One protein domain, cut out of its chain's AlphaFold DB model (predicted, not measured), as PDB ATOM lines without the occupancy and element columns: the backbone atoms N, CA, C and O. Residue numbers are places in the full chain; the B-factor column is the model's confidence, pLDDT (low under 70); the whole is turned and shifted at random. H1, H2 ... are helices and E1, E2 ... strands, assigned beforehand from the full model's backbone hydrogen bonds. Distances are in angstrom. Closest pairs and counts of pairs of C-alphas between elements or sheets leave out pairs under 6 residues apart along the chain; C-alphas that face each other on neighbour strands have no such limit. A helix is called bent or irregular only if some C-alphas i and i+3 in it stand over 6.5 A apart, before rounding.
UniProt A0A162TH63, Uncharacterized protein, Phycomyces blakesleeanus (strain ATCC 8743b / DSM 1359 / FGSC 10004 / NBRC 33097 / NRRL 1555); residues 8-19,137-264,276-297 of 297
ATOM      1  N   ASN A   8      87.762-231.200 134.561       41.41
ATOM      2  CA  ASN A   8      89.078-231.823 134.436       41.41
ATOM      3  C   ASN A   8      89.974-231.221 135.522       41.41
ATOM      4  O   ASN A   8      90.348-230.055 135.418       41.41
ATOM      5  N   ASP A   9      90.310-232.009 136.539       48.34
ATOM      6  CA  ASP A   9      91.185-231.577 137.631       48.34
ATOM      7  C   ASP A   9      92.648-231.932 137.308       48.34
ATOM      8  O   ASP A   9      92.948-233.017 136.780       48.34
ATOM      9  N   PHE A  10      93.580-231.029 137.625       45.50
ATOM     10  CA  PHE A  10      95.016-231.231 137.410       45.50
ATOM     11  C   PHE A  10      95.731-231.495 138.740       45.50
ATOM     12  O   PHE A  10      95.468-230.847 139.753       45.50
ATOM     13  N   VAL A  11      96.657-232.457 138.736       45.44
ATOM     14  CA  VAL A  11      97.414-232.869 139.926       45.44
ATOM     15  C   VAL A  11      98.906-232.827 139.593       45.44
ATOM     16  O   VAL A  11      99.371-233.464 138.654       45.44
ATOM     17  N   ILE A  12      99.689-232.085 140.363       45.50
ATOM     18  CA  ILE A  12     101.150-232.083 140.295       45.50
ATOM     19  C   ILE A  12     101.638-233.005 141.414       45.50
ATOM     20  O   ILE A  12     101.413-232.724 142.587       45.50
ATOM     21  N   VAL A  13     102.271-234.119 141.049       36.09
ATOM     22  CA  VAL A  13     102.741-235.137 142.004       36.09
ATOM     23  C   VAL A  13     104.245-235.305 141.841       36.09
ATOM     24  O   VAL A  13     104.689-235.767 140.791       36.09
ATOM     25  N   SER A  14     105.040-234.993 142.859       33.44
ATOM     26  CA  SER A  14     106.468-235.314 142.896       33.44
ATOM     27  C   SER A  14     106.660-236.730 143.461       33.44
ATOM     28  O   SER A  14     106.754-236.957 144.659       33.44
ATOM     29  N   GLU A  15     106.686-237.750 142.595       31.84
ATOM     30  CA  GLU A  15     106.986-239.118 143.049       31.84
ATOM     31  C   GLU A  15     107.696-239.980 141.993       31.84
ATOM     32  O   GLU A  15     107.440-239.908 140.789       31.84
ATOM     33  N   THR A  16     108.603-240.845 142.468       32.06
ATOM     34  CA  THR A  16     109.413-241.773 141.662       32.06
ATOM     35  C   THR A  16     108.561-242.894 141.057       32.06
ATOM     36  O   THR A  16     108.156-243.833 141.746       32.06
ATOM     37  N   LEU A  17     108.305-242.828 139.748       34.44
ATOM     38  CA  LEU A  17     107.320-243.687 139.088       34.44
ATOM     39  C   LEU A  17     107.891-245.042 138.617       34.44
ATOM     40  O   LEU A  17     108.802-245.122 137.791       34.44
ATOM     41  N   LYS A  18     107.285-246.143 139.084       35.34
ATOM     42  CA  LYS A  18     107.460-247.510 138.554       35.34
ATOM     43  C   LYS A  18     106.293-247.883 137.624       35.34
ATOM     44  O   LYS A  18     105.150-247.888 138.058       35.34
ATOM     45  N   LYS A  19     106.657-248.381 136.427       39.38
ATOM     46  CA  LYS A  19     105.884-249.140 135.401       39.38
ATOM     47  C   LYS A  19     104.974-248.359 134.438       39.38
ATOM     48  O   LYS A  19     103.857-248.048 134.803       39.38
ATOM     49  N   LEU A 137     104.570-232.427 109.974       57.81
ATOM     50  CA  LEU A 137     103.865-231.232 109.514       57.81
ATOM     51  C   LEU A 137     104.878-230.170 109.034       57.81
ATOM     52  O   LEU A 137     105.957-230.053 109.615       57.81
ATOM     53  N   PRO A 138     104.556-229.337 108.027       59.31
ATOM     54  CA  PRO A 138     105.470-228.296 107.536       59.31
ATOM     55  C   PRO A 138     106.002-227.358 108.636       59.31
ATOM     56  O   PRO A 138     107.143-226.896 108.571       59.31
ATOM     57  N   LYS A 139     105.193-227.124 109.681       53.25
ATOM     58  CA  LYS A 139     105.573-226.359 110.876       53.25
ATOM     59  C   LYS A 139     106.691-227.056 111.668       53.25
ATOM     60  O   LYS A 139     107.698-226.418 111.949       53.25
ATOM     61  N   ALA A 140     106.564-228.360 111.912       46.84
ATOM     62  CA  ALA A 140     107.588-229.192 112.549       46.84
ATOM     63  C   ALA A 140     108.883-229.249 111.718       46.84
ATOM     64  O   ALA A 140     109.979-229.062 112.234       46.84
ATOM     65  N   MET A 141     108.769-229.388 110.391       57.62
ATOM     66  CA  MET A 141     109.932-229.372 109.494       57.62
ATOM     67  C   MET A 141     110.701-228.043 109.549       57.62
ATOM     68  O   MET A 141     111.931-228.028 109.548       57.62
ATOM     69  N   THR A 142     109.985-226.916 109.618       62.41
ATOM     70  CA  THR A 142     110.597-225.581 109.726       62.41
ATOM     71  C   THR A 142     111.361-225.428 111.043       62.41
ATOM     72  O   THR A 142     112.463-224.879 111.046       62.41
ATOM     73  N   LEU A 143     110.817-225.969 112.139       52.44
ATOM     74  CA  LEU A 143     111.479-225.991 113.444       52.44
ATOM     75  C   LEU A 143     112.768-226.823 113.412       52.44
ATOM     76  O   LEU A 143     113.811-226.308 113.805       52.44
ATOM     77  N   VAL A 144     112.737-228.034 112.844       49.78
ATOM     78  CA  VAL A 144     113.931-228.888 112.676       49.78
ATOM     79  C   VAL A 144     115.012-228.180 111.845       49.78
ATOM     80  O   VAL A 144     116.186-228.161 112.210       49.78
ATOM     81  N   VAL A 145     114.637-227.539 110.732       59.44
ATOM     82  CA  VAL A 145     115.579-226.810 109.861       59.44
ATOM     83  C   VAL A 145     116.215-225.614 110.573       59.44
ATOM     84  O   VAL A 145     117.424-225.405 110.443       59.44
ATOM     85  N   GLN A 146     115.416-224.822 111.294       55.72
ATOM     86  CA  GLN A 146     115.901-223.664 112.045       55.72
ATOM     87  C   GLN A 146     116.818-224.098 113.193       55.72
ATOM     88  O   GLN A 146     117.846-223.470 113.432       55.72
ATOM     89  N   HIS A 147     116.476-225.197 113.861       50.84
ATOM     90  CA  HIS A 147     117.247-225.742 114.967       50.84
ATOM     91  C   HIS A 147     118.631-226.237 114.520       50.84
ATOM     92  O   HIS A 147     119.641-225.814 115.082       50.84
ATOM     93  N   LEU A 148     118.698-227.003 113.423       51.50
ATOM     94  CA  LEU A 148     119.966-227.436 112.821       51.50
ATOM     95  C   LEU A 148     120.881-226.251 112.469       51.50
ATOM     96  O   LEU A 148     122.077-226.308 112.721       51.50
ATOM     97  N   LYS A 149     120.323-225.149 111.946       60.44
ATOM     98  CA  LYS A 149     121.096-223.933 111.626       60.44
ATOM     99  C   LYS A 149     121.613-223.190 112.864       60.44
ATOM    100  O   LYS A 149     122.644-222.527 112.790       60.44
ATOM    101  N   ASN A 150     120.881-223.251 113.974       52.53
ATOM    102  CA  ASN A 150     121.237-222.548 115.205       52.53
ATOM    103  C   ASN A 150     122.312-223.301 116.010       52.53
ATOM    104  O   ASN A 150     123.164-222.662 116.630       52.53
ATOM    105  N   ASN A 151     122.314-224.636 115.962       51.25
ATOM    106  CA  ASN A 151     123.273-225.471 116.696       51.25
ATOM    107  C   ASN A 151     124.712-225.357 116.169       51.25
ATOM    108  O   ASN A 151     125.656-225.439 116.955       51.25
ATOM    109  N   ASP A 152     124.894-225.077 114.876       50.34
ATOM    110  CA  ASP A 152     126.227-224.934 114.274       50.34
ATOM    111  C   ASP A 152     126.985-223.675 114.750       50.34
ATOM    112  O   ASP A 152     128.205-223.604 114.616       50.34
ATOM    113  N   ASN A 153     126.302-222.697 115.366       50.38
ATOM    114  CA  ASN A 153     126.880-221.379 115.672       50.38
ATOM    115  C   ASN A 153     127.033-221.044 117.174       50.38
ATOM    116  O   ASN A 153     127.570-219.986 117.492       50.38
ATOM    117  N   GLN A 154     126.585-221.890 118.116       52.00
ATOM    118  CA  GLN A 154     126.417-221.481 119.531       52.00
ATOM    119  C   GLN A 154     127.193-222.293 120.593       52.00
ATOM    120  O   GLN A 154     126.897-222.180 121.789       52.00
ATOM    121  N   HIS A 155     128.158-223.146 120.227       51.06
ATOM    122  CA  HIS A 155     128.717-224.139 121.172       51.06
ATOM    123  C   HIS A 155     130.224-224.058 121.476       51.06
ATOM    124  O   HIS A 155     130.749-224.931 122.175       51.06
ATOM    125  N   SER A 156     130.927-223.001 121.063       44.22
ATOM    126  CA  SER A 156     132.328-222.790 121.458       44.22
ATOM    127  C   SER A 156     132.427-222.220 122.885       44.22
ATOM    128  O   SER A 156     132.424-221.007 123.065       44.22
ATOM    129  N   GLY A 157     132.491-223.085 123.906       54.44
ATOM    130  CA  GLY A 157     132.850-222.673 125.279       54.44
ATOM    131  C   GLY A 157     132.197-223.420 126.450       54.44
ATOM    132  O   GLY A 157     132.460-223.076 127.594       54.44
ATOM    133  N   LYS A 158     131.342-224.425 126.217       58.62
ATOM    134  CA  LYS A 158     130.588-225.082 127.306       58.62
ATOM    135  C   LYS A 158     131.372-226.218 127.969       58.62
ATOM    136  O   LYS A 158     132.022-227.000 127.277       58.62
ATOM    137  N   SER A 159     131.228-226.354 129.290       73.62
ATOM    138  CA  SER A 159     131.694-227.525 130.044       73.62
ATOM    139  C   SER A 159     131.035-228.815 129.532       73.62
ATOM    140  O   SER A 159     129.916-228.784 129.011       73.62
ATOM    141  N   ASP A 160     131.681-229.973 129.712       79.06
ATOM    142  CA  ASP A 160     131.148-231.273 129.262       79.06
ATOM    143  C   ASP A 160     129.738-231.564 129.805       79.06
ATOM    144  O   ASP A 160     128.907-232.170 129.124       79.06
ATOM    145  N   LYS A 161     129.444-231.106 131.030       76.50
ATOM    146  CA  LYS A 161     128.120-231.228 131.661       76.50
ATOM    147  C   LYS A 161     127.084-230.342 130.962       76.50
ATOM    148  O   LYS A 161     125.973-230.807 130.699       76.50
ATOM    149  N   GLY A 162     127.452-229.102 130.628       78.81
ATOM    150  CA  GLY A 162     126.606-228.186 129.865       78.81
ATOM    151  C   GLY A 162     126.321-228.722 128.463       78.81
ATOM    152  O   GLY A 162     125.161-228.791 128.063       78.81
ATOM    153  N   ARG A 163     127.353-229.199 127.751       82.69
ATOM    154  CA  ARG A 163     127.213-229.787 126.409       82.69
ATOM    155  C   ARG A 163     126.191-230.928 126.391       82.69
ATOM    156  O   ARG A 163     125.259-230.876 125.601       82.69
ATOM    157  N   LYS A 164     126.286-231.881 127.326       82.25
ATOM    158  CA  LYS A 164     125.335-233.007 127.423       82.25
ATOM    159  C   LYS A 164     123.881-232.562 127.600       82.25
ATOM    160  O   LYS A 164     122.984-233.209 127.071       82.25
ATOM    161  N   MET A 165     123.643-231.482 128.345       84.62
ATOM    162  CA  MET A 165     122.288-230.974 128.566       84.62
ATOM    163  C   MET A 165     121.728-230.292 127.316       84.62
ATOM    164  O   MET A 165     120.571-230.500 126.960       84.62
ATOM    165  N   PHE A 166     122.562-229.524 126.612       86.50
ATOM    166  CA  PHE A 166     122.183-228.940 125.327       86.50
ATOM    167  C   PHE A 166     121.929-230.014 124.266       86.50
ATOM    168  O   PHE A 166     120.933-229.914 123.557       86.50
ATOM    169  N   ASP A 167     122.753-231.061 124.202       85.81
ATOM    170  CA  ASP A 167     122.534-232.200 123.303       85.81
ATOM    171  C   ASP A 167     121.202-232.905 123.617       85.81
ATOM    172  O   ASP A 167     120.470-233.298 122.709       85.81
ATOM    173  N   PHE A 168     120.853-233.033 124.903       83.94
ATOM    174  CA  PHE A 168     119.570-233.587 125.337       83.94
ATOM    175  C   PHE A 168     118.385-232.712 124.905       83.94
ATOM    176  O   PHE A 168     117.459-233.221 124.280       83.94
ATOM    177  N   ILE A 169     118.431-231.401 125.167       88.31
ATOM    178  CA  ILE A 169     117.395-230.447 124.732       88.31
ATOM    179  C   ILE A 169     117.246-230.467 123.210       88.31
ATOM    180  O   ILE A 169     116.130-230.559 122.710       88.31
ATOM    181  N   THR A 170     118.367-230.444 122.492       87.31
ATOM    182  CA  THR A 170     118.427-230.530 121.028       87.31
ATOM    183  C   THR A 170     117.763-231.803 120.531       87.31
ATOM    184  O   THR A 170     116.915-231.759 119.651       87.31
ATOM    185  N   THR A 171     118.061-232.942 121.162       84.12
ATOM    186  CA  THR A 171     117.436-234.226 120.822       84.12
ATOM    187  C   THR A 171     115.924-234.184 121.032       84.12
ATOM    188  O   THR A 171     115.178-234.699 120.203       84.12
ATOM    189  N   LEU A 172     115.453-233.580 122.126       83.50
ATOM    190  CA  LEU A 172     114.019-233.438 122.367       83.50
ATOM    191  C   LEU A 172     113.355-232.508 121.335       83.50
ATOM    192  O   LEU A 172     112.251-232.793 120.880       83.50
ATOM    193  N   GLN A 173     114.022-231.426 120.939       86.75
ATOM    194  CA  GLN A 173     113.526-230.498 119.920       86.75
ATOM    195  C   GLN A 173     113.520-231.128 118.518       86.75
ATOM    196  O   GLN A 173     112.549-230.970 117.783       86.75
ATOM    197  N   ASP A 174     114.544-231.911 118.173       83.81
ATOM    198  CA  ASP A 174     114.615-232.698 116.933       83.81
ATOM    199  C   ASP A 174     113.500-233.756 116.848       83.81
ATOM    200  O   ASP A 174     113.083-234.147 115.756       83.81
ATOM    201  N   LEU A 175     112.999-234.205 118.003       78.75
ATOM    202  CA  LEU A 175     111.849-235.100 118.143       78.75
ATOM    203  C   LEU A 175     110.492-234.377 118.074       78.75
ATOM    204  O   LEU A 175     109.465-235.011 118.300       78.75
ATOM    205  N   ASP A 176     110.484-233.078 117.752       81.50
ATOM    206  CA  ASP A 176     109.294-232.214 117.696       81.50
ATOM    207  C   ASP A 176     108.565-232.092 119.047       81.50
ATOM    208  O   ASP A 176     107.379-231.761 119.113       81.50
ATOM    209  N   PHE A 177     109.267-232.336 120.162       84.38
ATOM    210  CA  PHE A 177     108.710-232.049 121.477       84.38
ATOM    211  C   PHE A 177     108.729-230.548 121.745       84.38
ATOM    212  O   PHE A 177     109.700-229.839 121.464       84.38
ATOM    213  N   TYR A 178     107.666-230.064 122.387       87.19
ATOM    214  CA  TYR A 178     107.671-228.724 122.949       87.19
ATOM    215  C   TYR A 178     108.628-228.693 124.136       87.19
ATOM    216  O   TYR A 178     108.328-229.271 125.182       87.19
ATOM    217  N   VAL A 179     109.770-228.023 123.970       92.06
ATOM    218  CA  VAL A 179     110.787-227.863 125.011       92.06
ATOM    219  C   VAL A 179     111.101-226.394 125.219       92.06
ATOM    220  O   VAL A 179     111.400-225.669 124.269       92.06
ATOM    221  N   ARG A 180     111.090-225.973 126.482       94.81
ATOM    222  CA  ARG A 180     111.631-224.690 126.932       94.81
ATOM    223  C   ARG A 180     112.748-224.946 127.924       94.81
ATOM    224  O   ARG A 180     112.741-225.949 128.628       94.81
ATOM    225  N   TYR A 181     113.708-224.045 127.992       94.88
ATOM    226  CA  TYR A 181     114.748-224.101 129.004       94.88
ATOM    227  C   TYR A 181     115.117-222.690 129.434       94.88
ATOM    228  O   TYR A 181     114.896-221.731 128.693       94.88
ATOM    229  N   SER A 182     115.653-222.582 130.640       93.88
ATOM    230  CA  SER A 182     116.242-221.359 131.161       93.88
ATOM    231  C   SER A 182     117.724-221.585 131.421       93.88
ATOM    232  O   SER A 182     118.169-222.706 131.692       93.88
ATOM    233  N   VAL A 183     118.488-220.510 131.288       92.19
ATOM    234  CA  VAL A 183     119.916-220.477 131.576       92.19
ATOM    235  C   VAL A 183     120.097-219.602 132.807       92.19
ATOM    236  O   VAL A 183     119.578-218.487 132.860       92.19
ATOM    237  N   GLY A 184     120.789-220.125 133.815       88.56
ATOM    238  CA  GLY A 184     121.079-219.379 135.031       88.56
ATOM    239  C   GLY A 184     121.996-218.191 134.750       88.56
ATOM    240  O   GLY A 184     122.821-218.234 133.843       88.56
ATOM    241  N   ASN A 185     121.893-217.150 135.576       83.44
ATOM    242  CA  ASN A 185     122.678-215.917 135.444       83.44
ATOM    243  C   ASN A 185     124.138-216.048 135.943       83.44
ATOM    244  O   ASN A 185     124.806-215.055 136.208       83.44
ATOM    245  N   MET A 186     124.609-217.280 136.150       78.69
ATOM    246  CA  MET A 186     125.983-217.575 136.557       78.69
ATOM    247  C   MET A 186     126.907-217.479 135.335       78.69
ATOM    248  O   MET A 186     126.476-217.757 134.215       78.69
ATOM    249  N   GLU A 187     128.186-217.164 135.555       76.69
ATOM    250  CA  GLU A 187     129.206-216.971 134.501       76.69
ATOM    251  C   GLU A 187     129.292-218.140 133.497       76.69
ATOM    252  O   GLU A 187     129.639-217.958 132.330       76.69
ATOM    253  N   ASP A 188     128.893-219.337 133.923       79.31
ATOM    254  CA  ASP A 188     129.003-220.573 133.156       79.31
ATOM    255  C   ASP A 188     127.865-220.827 132.148       79.31
ATOM    256  O   ASP A 188     127.906-221.836 131.434       79.31
ATOM    257  N   ASN A 189     126.825-219.980 132.090       81.12
ATOM    258  CA  ASN A 189     125.638-220.192 131.243       81.12
ATOM    259  C   ASN A 189     125.046-221.612 131.381       81.12
ATOM    260  O   ASN A 189     124.680-222.269 130.395       81.12
ATOM    261  N   GLN A 190     124.984-222.124 132.612       88.12
ATOM    262  CA  GLN A 190     124.433-223.450 132.872       88.12
ATOM    263  C   GLN A 190     122.910-223.423 132.759       88.12
ATOM    264  O   GLN A 190     122.241-222.530 133.277       88.12
ATOM    265  N   ILE A 191     122.356-224.429 132.083       90.88
ATOM    266  CA  ILE A 191     120.911-224.650 132.050       90.88
ATOM    267  C   ILE A 191     120.460-225.001 133.465       90.88
ATOM    268  O   ILE A 191     120.901-226.012 134.011       90.88
ATOM    269  N   ASN A 192     119.589-224.174 134.035       92.12
ATOM    270  CA  ASN A 192     119.072-224.343 135.393       92.12
ATOM    271  C   ASN A 192     117.612-224.809 135.413       92.12
ATOM    272  O   ASN A 192     117.118-225.236 136.453       92.12
ATOM    273  N   MET A 193     116.907-224.741 134.283       93.94
ATOM    274  CA  MET A 193     115.547-225.255 134.171       93.94
ATOM    275  C   MET A 193     115.279-225.794 132.772       93.94
ATOM    276  O   MET A 193     115.734-225.222 131.783       93.94
ATOM    277  N   ILE A 194     114.517-226.880 132.680       93.75
ATOM    278  CA  ILE A 194     114.042-227.465 131.422       93.75
ATOM    279  C   ILE A 194     112.583-227.839 131.616       93.75
ATOM    280  O   ILE A 194     112.257-228.496 132.591       93.75
ATOM    281  N   PHE A 195     111.721-227.472 130.684       94.56
ATOM    282  CA  PHE A 195     110.316-227.847 130.629       94.56
ATOM    283  C   PHE A 195     110.054-228.579 129.319       94.56
ATOM    284  O   PHE A 195     110.539-228.152 128.270       94.56
ATOM    285  N   PHE A 196     109.265-229.648 129.357       93.00
ATOM    286  CA  PHE A 196     108.891-230.398 128.166       93.00
ATOM    287  C   PHE A 196     107.483-230.991 128.268       93.00
ATOM    288  O   PHE A 196     107.050-231.432 129.332       93.00
ATOM    289  N   VAL A 197     106.778-231.057 127.137       88.06
ATOM    290  CA  VAL A 197     105.450-231.691 127.036       88.06
ATOM    291  C   VAL A 197     105.581-233.047 126.355       88.06
ATOM    292  O   VAL A 197     105.460-233.135 125.136       88.06
ATOM    293  N   HIS A 198     105.870-234.098 127.132       79.88
ATOM    294  CA  HIS A 198     105.656-235.494 126.724       79.88
ATOM    295  C   HIS A 198     105.934-236.493 127.857       79.88
ATOM    296  O   HIS A 198     106.892-236.330 128.613       79.88
ATOM    297  N   GLN A 199     105.187-237.603 127.892       68.81
ATOM    298  CA  GLN A 199     105.414-238.721 128.824       68.81
ATOM    299  C   GLN A 199     106.800-239.363 128.678       68.81
ATOM    300  O   GLN A 199     107.366-239.880 129.640       68.81
ATOM    301  N   ASP A 200     107.341-239.368 127.465       64.44
ATOM    302  CA  ASP A 200     108.528-240.169 127.156       64.44
ATOM    303  C   ASP A 200     109.849-239.481 127.487       64.44
ATOM    304  O   ASP A 200     110.866-240.148 127.677       64.44
ATOM    305  N   ALA A 201     109.831-238.159 127.637       62.53
ATOM    306  CA  ALA A 201     110.994-237.391 128.070       62.53
ATOM    307  C   ALA A 201     111.287-237.561 129.580       62.53
ATOM    308  O   ALA A 201     112.378-237.236 130.045       62.53
ATOM    309  N   ILE A 202     110.351-238.157 130.331       61.91
ATOM    310  CA  ILE A 202     110.404-238.342 131.791       61.91
ATOM    311  C   ILE A 202     111.482-239.351 132.220       61.91
ATOM    312  O   ILE A 202     112.015-239.272 133.323       61.91
ATOM    313  N   ASN A 203     111.859-240.294 131.349       60.53
ATOM    314  CA  ASN A 203     112.814-241.355 131.698       60.53
ATOM    315  C   ASN A 203     114.295-240.942 131.569       60.53
ATOM    316  O   ASN A 203     115.180-241.782 131.759       60.53
ATOM    317  N   GLY A 204     114.586-239.682 131.228       62.59
ATOM    318  CA  GLY A 204     115.950-239.157 131.214       62.59
ATOM    319  C   GLY A 204     116.525-239.075 132.631       62.59
ATOM    320  O   GLY A 204     115.983-238.393 133.491       62.59
ATOM    321  N   THR A 205     117.623-239.783 132.895       54.62
ATOM    322  CA  THR A 205     118.324-239.744 134.191       54.62
ATOM    323  C   THR A 205     118.855-238.343 134.500       54.62
ATOM    324  O   THR A 205     119.560-237.769 133.668       54.62
ATOM    325  N   ASN A 206     118.610-237.831 135.711       64.50
ATOM    326  CA  ASN A 206     119.072-236.517 136.167       64.50
ATOM    327  C   ASN A 206     120.569-236.494 136.510       64.50
ATOM    328  O   ASN A 206     120.964-236.186 137.631       64.50
ATOM    329  N   SER A 207     121.453-236.740 135.540       66.00
ATOM    330  CA  SER A 207     122.906-236.612 135.769       66.00
ATOM    331  C   SER A 207     123.324-235.246 136.338       66.00
ATOM    332  O   SER A 207     124.443-235.080 136.818       66.00
ATOM    333  N   HIS A 208     122.422-234.269 136.286       70.25
ATOM    334  CA  HIS A 208     122.602-232.907 136.748       70.25
ATOM    335  C   HIS A 208     122.056-232.638 138.152       70.25
ATOM    336  O   HIS A 208     122.259-231.527 138.615       70.25
ATOM    337  N   GLN A 209     121.470-233.637 138.830       83.31
ATOM    338  CA  GLN A 209     120.906-233.550 140.191       83.31
ATOM    339  C   GLN A 209     119.767-232.534 140.357       83.31
ATOM    340  O   GLN A 209     119.472-232.107 141.464       83.31
ATOM    341  N   MET A 210     119.096-232.184 139.262       89.25
ATOM    342  CA  MET A 210     117.939-231.294 139.292       89.25
ATOM    343  C   MET A 210     116.718-232.012 139.873       89.25
ATOM    344  O   MET A 210     116.559-233.230 139.692       89.25
ATOM    345  N   THR A 211     115.838-231.245 140.510       90.81
ATOM    346  CA  THR A 211     114.525-231.699 140.966       90.81
ATOM    347  C   THR A 211     113.602-231.894 139.773       90.81
ATOM    348  O   THR A 211     113.547-231.058 138.870       90.81
ATOM    349  N   TYR A 212     112.866-233.004 139.765       91.56
ATOM    350  CA  TYR A 212     111.868-233.288 138.741       91.56
ATOM    351  C   TYR A 212     110.473-232.861 139.199       91.56
ATOM    352  O   TYR A 212     109.966-233.364 140.199       91.56
ATOM    353  N   VAL A 213     109.827-231.997 138.426       92.06
ATOM    354  CA  VAL A 213     108.422-231.616 138.578       92.06
ATOM    355  C   VAL A 213     107.608-232.401 137.558       92.06
ATOM    356  O   VAL A 213     107.730-232.182 136.352       92.06
ATOM    357  N   ASN A 214     106.775-233.324 138.030       91.69
ATOM    358  CA  ASN A 214     105.900-234.123 137.179       91.69
ATOM    359  C   ASN A 214     104.479-233.553 137.195       91.69
ATOM    360  O   ASN A 214     103.846-233.472 138.248       91.69
ATOM    361  N   ILE A 215     103.963-233.195 136.023       91.69
ATOM    362  CA  ILE A 215     102.648-232.573 135.881       91.69
ATOM    363  C   ILE A 215     101.718-233.596 135.237       91.69
ATOM    364  O   ILE A 215     101.922-234.001 134.087       91.69
ATOM    365  N   VAL A 216     100.695-234.027 135.978       90.38
ATOM    366  CA  VAL A 216      99.732-235.027 135.514       90.38
ATOM    367  C   VAL A 216      98.313-234.456 135.490       90.38
ATOM    368  O   VAL A 216      97.904-233.648 136.317       90.38
ATOM    369  N   GLY A 217      97.536-234.867 134.500       89.00
ATOM    370  CA  GLY A 217      96.101-234.636 134.465       89.00
ATOM    371  C   GLY A 217      95.390-235.804 135.113       89.00
ATOM    372  O   GLY A 217      95.848-236.947 135.015       89.00
ATOM    373  N   THR A 218      94.254-235.539 135.747       86.19
ATOM    374  CA  THR A 218      93.329-236.588 136.170       86.19
ATOM    375  C   THR A 218      92.048-236.497 135.368       86.19
ATOM    376  O   THR A 218      91.488-235.425 135.177       86.19
ATOM    377  N   SER A 219      91.587-237.630 134.842       83.12
ATOM    378  CA  SER A 219      90.315-237.683 134.125       83.12
ATOM    379  C   SER A 219      89.649-239.045 134.284       83.12
ATOM    380  O   SER A 219      90.309-240.086 134.333       83.12
ATOM    381  N   ASN A 220      88.319-239.042 134.345       81.50
ATOM    382  CA  ASN A 220      87.478-240.241 134.310       81.50
ATOM    383  C   ASN A 220      87.211-240.734 132.871       81.50
ATOM    384  O   ASN A 220      86.731-241.852 132.680       81.50
ATOM    385  N   VAL A 221      87.562-239.940 131.850       67.06
ATOM    386  CA  VAL A 221      87.208-240.193 130.441       67.06
ATOM    387  C   VAL A 221      87.855-241.475 129.905       67.06
ATOM    388  O   VAL A 221      87.298-242.140 129.035       67.06
ATOM    389  N   SER A 222      89.009-241.870 130.449       61.22
ATOM    390  CA  SER A 222      89.766-243.046 129.993       61.22
ATOM    391  C   SER A 222      89.706-244.259 130.933       61.22
ATOM    392  O   SER A 222      90.363-245.272 130.667       61.22
ATOM    393  N   GLY A 223      88.938-244.184 132.025       58.41
ATOM    394  CA  GLY A 223      88.696-245.315 132.923       58.41
ATOM    395  C   GLY A 223      87.659-246.273 132.335       58.41
ATOM    396  O   GLY A 223      86.608-245.840 131.876       58.41
ATOM    397  N   ASN A 224      87.932-247.581 132.346       57.25
ATOM    398  CA  ASN A 224      86.914-248.605 132.109       57.25
ATOM    399  C   ASN A 224      86.804-249.485 133.368       57.25
ATOM    400  O   ASN A 224      87.765-250.208 133.653       57.25
ATOM    401  N   PRO A 225      85.692-249.439 134.126       69.06
ATOM    402  CA  PRO A 225      84.496-248.602 133.925       69.06
ATOM    403  C   PRO A 225      84.767-247.094 134.107       69.06
ATOM    404  O   PRO A 225      85.698-246.715 134.819       69.06
ATOM    405  N   HIS A 226      83.926-246.236 133.504       63.94
ATOM    406  CA  HIS A 226      83.983-244.754 133.545       63.94
ATOM    407  C   HIS A 226      83.867-244.132 134.955       63.94
ATOM    408  O   HIS A 226      83.724-242.923 135.112       63.94
ATOM    409  N   THR A 227      83.908-244.956 135.998       71.75
ATOM    410  CA  THR A 227      83.892-244.563 137.406       71.75
ATOM    411  C   THR A 227      85.293-244.391 137.991       71.75
ATOM    412  O   THR A 227      85.422-243.918 139.115       71.75
ATOM    413  N   THR A 228      86.346-244.794 137.275       78.31
ATOM    414  CA  THR A 228      87.714-244.781 137.809       78.31
ATOM    415  C   THR A 228      88.488-243.575 137.282       78.31
ATOM    416  O   THR A 228      88.751-243.481 136.082       78.31
ATOM    417  N   LEU A 229      88.884-242.672 138.184       82.38
ATOM    418  CA  LEU A 229      89.835-241.600 137.883       82.38
ATOM    419  C   LEU A 229      91.175-242.200 137.456       82.38
ATOM    420  O   LEU A 229      91.710-243.092 138.119       82.38
ATOM    421  N   LYS A 230      91.725-241.702 136.351       84.00
ATOM    422  CA  LYS A 230      93.035-242.108 135.852       84.00
ATOM    423  C   LYS A 230      93.936-240.892 135.707       84.00
ATOM    424  O   LYS A 230      93.522-239.877 135.151       84.00
ATOM    425  N   THR A 231      95.173-241.024 136.175       84.25
ATOM    426  CA  THR A 231      96.236-240.053 135.923       84.25
ATOM    427  C   THR A 231      96.855-240.294 134.550       84.25
ATOM    428  O   THR A 231      97.071-241.436 134.128       84.25
ATOM    429  N   PHE A 232      97.150-239.217 133.838       83.69
ATOM    430  CA  PHE A 232      97.933-239.241 132.610       83.69
ATOM    431  C   PHE A 232      98.943-238.093 132.647       83.69
ATOM    432  O   PHE A 232      98.611-237.001 133.097       83.69
ATOM    433  N   PRO A 233     100.192-238.314 132.231       87.00
ATOM    434  CA  PRO A 233     101.187-237.253 132.216       87.00
ATOM    435  C   PRO A 233     100.855-236.211 131.155       87.00
ATOM    436  O   PRO A 233     100.394-236.542 130.063       87.00
ATOM    437  N   ILE A 234     101.126-234.960 131.499       89.50
ATOM    438  CA  ILE A 234     100.961-233.806 130.617       89.50
ATOM    439  C   ILE A 234     102.339-233.276 130.257       89.50
ATOM    440  O   ILE A 234     102.697-233.200 129.085       89.50
ATOM    441  N   ALA A 235     103.125-232.944 131.277       92.44
ATOM    442  CA  ALA A 235     104.416-232.308 131.117       92.44
ATOM    443  C   ALA A 235     105.363-232.704 132.250       92.44
ATOM    444  O   ALA A 235     104.952-233.214 133.294       92.44
ATOM    445  N   GLY A 236     106.642-232.451 132.024       92.56
ATOM    446  CA  GLY A 236     107.683-232.572 133.024       92.56
ATOM    447  C   GLY A 236     108.562-231.336 133.017       92.56
ATOM    448  O   GLY A 236     108.725-230.680 131.983       92.56
ATOM    449  N   ALA A 237     109.151-231.027 134.163       93.88
ATOM    450  CA  ALA A 237     110.217-230.050 134.239       93.88
ATOM    451  C   ALA A 237     111.353-230.530 135.137       93.88
ATOM    452  O   ALA A 237     111.134-231.201 136.137       93.88
ATOM    453  N   TRP A 238     112.576-230.166 134.780       93.31
ATOM    454  CA  TRP A 238     113.732-230.233 135.659       93.31
ATOM    455  C   TRP A 238     114.009-228.825 136.165       93.31
ATOM    456  O   TRP A 238     114.165-227.920 135.346       93.31
ATOM    457  N   VAL A 239     114.092-228.640 137.479       93.94
ATOM    458  CA  VAL A 239     114.436-227.363 138.118       93.94
ATOM    459  C   VAL A 239     115.638-227.549 139.036       93.94
ATOM    460  O   VAL A 239     115.742-228.547 139.741       93.94
ATOM    461  N   ASP A 240     116.580-226.613 138.991       92.12
ATOM    462  CA  ASP A 240     117.811-226.680 139.788       92.12
ATOM    463  C   ASP A 240     117.538-226.528 141.296       92.12
ATOM    464  O   ASP A 240     118.190-227.165 142.114       92.12
ATOM    465  N   HIS A 241     116.524-225.734 141.663       92.44
ATOM    466  CA  HIS A 241     116.135-225.493 143.055       92.44
ATOM    467  C   HIS A 241     114.608-225.436 143.215       92.44
ATOM    468  O   HIS A 241     113.910-224.902 142.351       92.44
ATOM    469  N   GLU A 242     114.102-225.939 144.341       93.19
ATOM    470  CA  GLU A 242     112.684-225.894 144.735       93.19
ATOM    471  C   GLU A 242     112.329-224.530 145.349       93.19
ATOM    472  O   GLU A 242     112.088-224.403 146.548       93.19
ATOM    473  N   ILE A 243     112.371-223.483 144.523       94.38
ATOM    474  CA  ILE A 243     112.024-222.104 144.899       94.38
ATOM    475  C   ILE A 243     110.832-221.603 144.085       94.38
ATOM    476  O   ILE A 243     110.565-222.088 142.981       94.38
ATOM    477  N   GLU A 244     110.122-220.620 144.632       94.38
ATOM    478  CA  GLU A 244     108.861-220.103 144.090       94.38
ATOM    479  C   GLU A 244     109.029-219.587 142.658       94.38
ATOM    480  O   GLU A 244     108.233-219.917 141.782       94.38
ATOM    481  N   GLU A 245     110.122-218.878 142.375       93.94
ATOM    482  CA  GLU A 245     110.418-218.332 141.051       93.94
ATOM    483  C   GLU A 245     110.583-219.428 139.989       93.94
ATOM    484  O   GLU A 245     110.136-219.275 138.846       93.94
ATOM    485  N   ASN A 246     111.189-220.558 140.359       94.88
ATOM    486  CA  ASN A 246     111.375-221.682 139.446       94.88
ATOM    487  C   ASN A 246     110.040-222.380 139.166       94.88
ATOM    488  O   ASN A 246     109.758-222.735 138.020       94.88
ATOM    489  N   TYR A 247     109.187-222.543 140.180       95.00
ATOM    490  CA  TYR A 247     107.847-223.090 139.978       95.00
ATOM    491  C   TYR A 247     106.965-222.154 139.151       95.00
ATOM    492  O   TYR A 247     106.308-222.626 138.226       95.00
ATOM    493  N   LEU A 248     107.019-220.837 139.379       93.75
ATOM    494  CA  LEU A 248     106.334-219.841 138.547       93.75
ATOM    495  C   LEU A 248     106.747-219.958 137.075       93.75
ATOM    496  O   LEU A 248     105.898-219.929 136.180       93.75
ATOM    497  N   TRP A 249     108.040-220.160 136.806       95.31
ATOM    498  CA  TRP A 249     108.532-220.401 135.449       95.31
ATOM    499  C   TRP A 249     107.959-221.690 134.839       95.31
ATOM    500  O   TRP A 249     107.524-221.683 133.683       95.31
ATOM    501  N   VAL A 250     107.902-222.785 135.607       94.75
ATOM    502  CA  VAL A 250     107.313-224.062 135.162       94.75
ATOM    503  C   VAL A 250     105.819-223.913 134.867       94.75
ATOM    504  O   VAL A 250     105.367-224.347 133.806       94.75
ATOM    505  N   ILE A 251     105.060-223.272 135.759       93.25
ATOM    506  CA  ILE A 251     103.623-223.029 135.587       93.25
ATOM    507  C   ILE A 251     103.373-222.129 134.372       93.25
ATOM    508  O   ILE A 251     102.528-222.449 133.540       93.25
ATOM    509  N   SER A 252     104.172-221.078 134.177       91.69
ATOM    510  CA  SER A 252     104.101-220.245 132.970       91.69
ATOM    511  C   SER A 252     104.374-221.052 131.694       91.69
ATOM    512  O   SER A 252     103.672-220.899 130.688       91.69
ATOM    513  N   CYS A 253     105.364-221.949 131.709       93.75
ATOM    514  CA  CYS A 253     105.635-222.832 130.575       93.75
ATOM    515  C   CYS A 253     104.468-223.784 130.293       93.75
ATOM    516  O   CYS A 253     104.113-223.957 129.124       93.75
ATOM    517  N   LEU A 254     103.857-224.346 131.342       92.38
ATOM    518  CA  LEU A 254     102.667-225.188 131.245       92.38
ATOM    519  C   LEU A 254     101.496-224.419 130.635       92.38
ATOM    520  O   LEU A 254     100.898-224.904 129.677       92.38
ATOM    521  N   CYS A 255     101.214-223.211 131.128       89.38
ATOM    522  CA  CYS A 255     100.123-222.387 130.623       89.38
ATOM    523  C   CYS A 255     100.269-222.099 129.132       89.38
ATOM    524  O   CYS A 255      99.350-222.344 128.358       89.38
ATOM    525  N   ASN A 256     101.462-221.679 128.717       87.38
ATOM    526  CA  ASN A 256     101.763-221.411 127.313       87.38
ATOM    527  C   ASN A 256     101.661-222.659 126.421       87.38
ATOM    528  O   ASN A 256     101.383-222.540 125.231       87.38
ATOM    529  N   ALA A 257     101.945-223.843 126.966       87.88
ATOM    530  CA  ALA A 257     101.935-225.085 126.204       87.88
ATOM    531  C   ALA A 257     100.534-225.700 126.078       87.88
ATOM    532  O   ALA A 257     100.207-226.259 125.034       87.88
ATOM    533  N   VAL A 258      99.729-225.624 127.141       85.75
ATOM    534  CA  VAL A 258      98.420-226.294 127.236       85.75
ATOM    535  C   VAL A 258      97.266-225.355 126.874       85.75
ATOM    536  O   VAL A 258      96.287-225.808 126.284       85.75
ATOM    537  N   TRP A 259      97.389-224.054 127.158       84.75
ATOM    538  CA  TRP A 259      96.359-223.037 126.907       84.75
ATOM    539  C   TRP A 259      96.913-221.823 126.135       84.75
ATOM    540  O   TRP A 259      96.878-220.699 126.642       84.75
ATOM    541  N   PRO A 260      97.420-222.010 124.901       77.62
ATOM    542  CA  PRO A 260      98.044-220.927 124.135       77.62
ATOM    543  C   PRO A 260      97.077-219.771 123.822       77.62
ATOM    544  O   PRO A 260      97.487-218.613 123.814       77.62
ATOM    545  N   ASP A 261      95.786-220.066 123.637       76.38
ATOM    546  CA  ASP A 261      94.782-219.095 123.177       76.38
ATOM    547  C   ASP A 261      94.358-218.073 124.251       76.38
ATOM    548  O   ASP A 261      93.706-217.075 123.945       76.38
ATOM    549  N   VAL A 262      94.721-218.293 125.520       67.69
ATOM    550  CA  VAL A 262      94.348-217.385 126.620       67.69
ATOM    551  C   VAL A 262      95.127-216.065 126.544       67.69
ATOM    552  O   VAL A 262      94.648-215.042 127.034       67.69
ATOM    553  N   HIS A 263      96.294-216.044 125.891       60.22
ATOM    554  CA  HIS A 263      97.147-214.853 125.839       60.22
ATOM    555  C   HIS A 263      96.865-213.899 124.670       60.22
ATOM    556  O   HIS A 263      97.129-212.703 124.803       60.22
ATOM    557  N   ASP A 264      96.266-214.361 123.571       58.75
ATOM    558  CA  ASP A 264      96.107-213.531 122.365       58.75
ATOM    559  C   ASP A 264      94.955-212.512 122.455       58.75
ATOM    560  O   ASP A 264      94.922-211.535 121.704       58.75
ATOM    561  N   GLN A 276      96.874-209.111 134.913       49.94
ATOM    562  CA  GLN A 276      95.896-210.178 134.810       49.94
ATOM    563  C   GLN A 276      96.642-211.508 134.754       49.94
ATOM    564  O   GLN A 276      97.221-211.876 133.731       49.94
ATOM    565  N   THR A 277      96.670-212.187 135.897       55.34
ATOM    566  CA  THR A 277      97.234-213.525 136.063       55.34
ATOM    567  C   THR A 277      96.534-214.490 135.095       55.34
ATOM    568  O   THR A 277      95.307-214.416 134.963       55.34
ATOM    569  N   PRO A 278      97.268-215.367 134.385       55.84
ATOM    570  CA  PRO A 278      96.657-216.377 133.528       55.84
ATOM    571  C   PRO A 278      95.617-217.183 134.317       55.84
ATOM    572  O   PRO A 278      95.896-217.610 135.436       55.84
ATOM    573  N   LEU A 279      94.429-217.391 133.736       61.41
ATOM    574  CA  LEU A 279      93.398-218.267 134.299       61.41
ATOM    575  C   LEU A 279      93.909-219.712 134.258       61.41
ATOM    576  O   LEU A 279      93.777-220.420 133.260       61.41
ATOM    577  N   LEU A 280      94.562-220.110 135.343       67.06
ATOM    578  CA  LEU A 280      94.850-221.494 135.676       67.06
ATOM    579  C   LEU A 280      93.524-222.247 135.858       67.06
ATOM    580  O   LEU A 280      92.507-221.656 136.210       67.06
ATOM    581  N   SER A 281      93.536-223.557 135.602       70.81
ATOM    582  CA  SER A 281      92.412-224.428 135.964       70.81
ATOM    583  C   SER A 281      92.011-224.203 137.424       70.81
ATOM    584  O   SER A 281      92.883-224.049 138.278       70.81
ATOM    585  N   ASP A 282      90.712-224.252 137.719       74.69
ATOM    586  CA  ASP A 282      90.170-223.924 139.047       74.69
ATOM    587  C   ASP A 282      90.694-224.840 140.174       74.69
ATOM    588  O   ASP A 282      90.554-224.526 141.356       74.69
ATOM    589  N   VAL A 283      91.289-225.988 139.822       81.06
ATOM    590  CA  VAL A 283      91.759-227.005 140.765       81.06
ATOM    591  C   VAL A 283      93.169-227.471 140.398       81.06
ATOM    592  O   VAL A 283      93.366-228.199 139.421       81.06
ATOM    593  N   PHE A 284      94.134-227.085 141.235       83.62
ATOM    594  CA  PHE A 284      95.476-227.659 141.290       83.62
ATOM    595  C   PHE A 284      95.659-228.380 142.618       83.62
ATOM    596  O   PHE A 284      95.491-227.797 143.689       83.62
ATOM    597  N   ILE A 285      96.039-229.650 142.546       84.81
ATOM    598  CA  ILE A 285      96.475-230.413 143.713       84.81
ATOM    599  C   ILE A 285      97.986-230.545 143.623       84.81
ATOM    600  O   ILE A 285      98.500-230.990 142.601       84.81
ATOM    601  N   THR A 286      98.692-230.175 144.682       87.81
ATOM    602  CA  THR A 286     100.142-230.332 144.766       87.81
ATOM    603  C   THR A 286     100.518-231.094 146.015       87.81
ATOM    604  O   THR A 286      99.758-231.136 146.987       87.81
ATOM    605  N   ASP A 287     101.734-231.624 146.031       80.62
ATOM    606  CA  ASP A 287     102.350-232.018 147.290       80.62
ATOM    607  C   ASP A 287     102.427-230.799 148.218       80.62
ATOM    608  O   ASP A 287     102.401-229.646 147.770       80.62
ATOM    609  N   ASN A 288     102.494-231.028 149.531       80.00
ATOM    610  CA  ASN A 288     102.463-229.970 150.545       80.00
ATOM    611  C   ASN A 288     103.757-229.112 150.575       80.00
ATOM    612  O   ASN A 288     104.109-228.550 151.614       80.00
ATOM    613  N   GLU A 289     104.393-228.895 149.428       87.44
ATOM    614  CA  GLU A 289     105.500-227.976 149.183       87.44
ATOM    615  C   GLU A 289     104.988-226.521 149.104       87.44
ATOM    616  O   GLU A 289     103.977-226.216 148.466       87.44
ATOM    617  N   LYS A 290     105.616-225.626 149.874       91.56
ATOM    618  CA  LYS A 290     105.117-224.267 150.119       91.56
ATOM    619  C   LYS A 290     105.373-223.347 148.927       91.56
ATOM    620  O   LYS A 290     104.501-222.545 148.609       91.56
ATOM    621  N   ALA A 291     106.537-223.452 148.294       90.31
ATOM    622  CA  ALA A 291     106.928-222.592 147.186       90.31
ATOM    623  C   ALA A 291     106.061-222.832 145.936       90.31
ATOM    624  O   ALA A 291     105.657-221.886 145.269       90.31
ATOM    625  N   LEU A 292     105.694-224.079 145.663       88.00
ATOM    626  CA  LEU A 292     104.822-224.503 144.579       88.00
ATOM    627  C   LEU A 292     103.385-224.051 144.829       88.00
ATOM    628  O   LEU A 292     102.732-223.596 143.895       88.00
ATOM    629  N   ARG A 293     102.895-224.115 146.076       88.62
ATOM    630  CA  ARG A 293     101.587-223.533 146.419       88.62
ATOM    631  C   ARG A 293     101.560-222.034 146.163       88.62
ATOM    632  O   ARG A 293     100.639-221.576 145.501       88.62
ATOM    633  N   ASN A 294     102.573-221.308 146.637       89.62
ATOM    634  CA  ASN A 294     102.682-219.871 146.395       89.62
ATOM    635  C   ASN A 294     102.740-219.545 144.896       89.62
ATOM    636  O   ASN A 294     102.141-218.576 144.461       89.62
ATOM    637  N   ALA A 295     103.417-220.373 144.097       87.62
ATOM    638  CA  ALA A 295     103.503-220.179 142.652       87.62
ATOM    639  C   ALA A 295     102.171-220.406 141.907       87.62
ATOM    640  O   ALA A 295     102.049-220.020 140.744       87.62
ATOM    641  N   ILE A 296     101.198-221.075 142.533       86.56
ATOM    642  CA  ILE A 296      99.891-221.390 141.940       86.56
ATOM    643  C   ILE A 296      98.807-220.400 142.390       86.56
ATOM    644  O   ILE A 296      97.881-220.147 141.619       86.56
ATOM    645  N   THR A 297      98.897-219.881 143.619       82.31
ATOM    646  CA  THR A 297      97.919-218.962 144.237       82.31
ATOM    647  C   THR A 297      98.187-217.503 143.913       82.31
ATOM    648  O   THR A 297      97.220-216.797 143.553       82.31
TER     649      THR A 297
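What this domain is: This is residues 8 to 19, 137 to 264 and 276 to 297 of the 297 residues of an uncharacterized protein of Phycomyces blakesleeanus (strain ATCC 8743b / DSM 1359 / FGSC 10004 / NBRC 33097 / NRRL 1555) (UniProt A0A162TH63). A curled sheet of six strands forms a slab with helices over both faces: H2 and the short H3 cover one face, and H4 crosses the other slantwise. H1 folds back on H2 as a helical hairpin and is not on the sheet, while at the other end of the sheet H5 grazes it near E6 and packs on H4. The printed part has 162 residues with five named helices and six named strands, along the chain E1, H1, H2, E2, E3, H3, E4, E5, H4, E6, H5. The sheet is mixed, in the order E2, E3, E5, E4, E1, E6, and the class is mixed, helices and strands. The whole is compact, with a radius of gyration of the C-alphas of 17.0 A and spans of 54 by 39 by 39 A.

Where its parts are: E1, residues 9 to 12, begins at C-alpha 9 at (91.185, -231.577, 137.631). After a cut comes H1, residues 138 to 151, 20.2 A long, and then H2, residues 160 to 174, 20.7 A long. E2 is residues 179 to 183, E3 is residues 191 to 196, and H3 is residues 199 to 203. H3 is neither bent nor irregular, but only just: C-alphas 200 and 203 are 6.4 A apart. E4, residues 211 to 219, is 25.9 A long. E5, residues 230 to 239, is 26.1 A long and bends by 56 degrees at residue 234. H4, residues 244 to 258, is 20.8 A long and begins at C-alpha 244 at (108.861, -220.103, 144.090). After a second cut come E6, residues 284 to 286, and H5, residues 290 to 296, which ends at C-alpha 296 at (99.891, -221.390, 141.940).

How they stand to each other: The sheet is twisted and curled like part of a barrel, with E2 and E6 as its edge strands. E2 and E3 form an antiparallel hairpin, with N 180 and O 195 2.9 A apart, within hydrogen-bond range. E3 and E5 are antiparallel, with N 194 and O 238 at 2.9 A. E4 and E5 form another antiparallel hairpin, with N 213 and O 237 at 2.8 A. E4 and E1 are antiparallel, with N 216 and O 11 at 3.0 A. E1 and E6 are parallel at 27 degrees, with N 12 and O 285 at 2.8 A. E3, H3 and E4 make a split strand-helix-strand unit, two strands that run the same way with E5 between them, and its crossover is right-handed. With helices on both faces there are three layers: H2 is over E2 and E3 at a height of 9.6 A, and H4 is over E3 and E5 on the opposite face at 8.5 A. H2 runs along the strands, at 18 degrees to E2 on the local plane, and H4 slantwise to them, at 51 degrees to E5 on the local plane. H3 is over E5 on the same face as H2, and the C-alphas of Gln 199 and Pro 233, their closest, are 5.6 A apart. H1 touches H2 with residues 144 to 147 alone, closest at the C-alphas of Val 144 and Asp 174, 5.8 A, at a shallow tilt of 19 degrees, opposite ways. H4 and H5 touch, closest at the C-alphas of Glu 244 and Ala 291, 4.4 A, and run the same way at a shallow tilt of 34 degrees, only just short of steep. H5 only grazes the sheet, with residues 292 to 296. In H1, H2, H4 and H5 every O i to N i+4 pair is within hydrogen-bond range; in H3 it is 0 of 1, and 0 of 2 for O i to N i+3.

The domain as a whole: The C-alphas farthest apart are those of Ser 156 and Pro 225, 55.8 A. Residues 20 to 136 are not printed, with 31.5 A from C-alpha 19 to C-alpha 137, and neither are residues 265 to 275, with 12.9 A from C-alpha 264 to C-alpha 276. Of the links that are printed whole, none is long. The mean pLDDT of the printed part is 75.2, and 57 residues are under 70, among them residues 8 to 19 and 137 to 158.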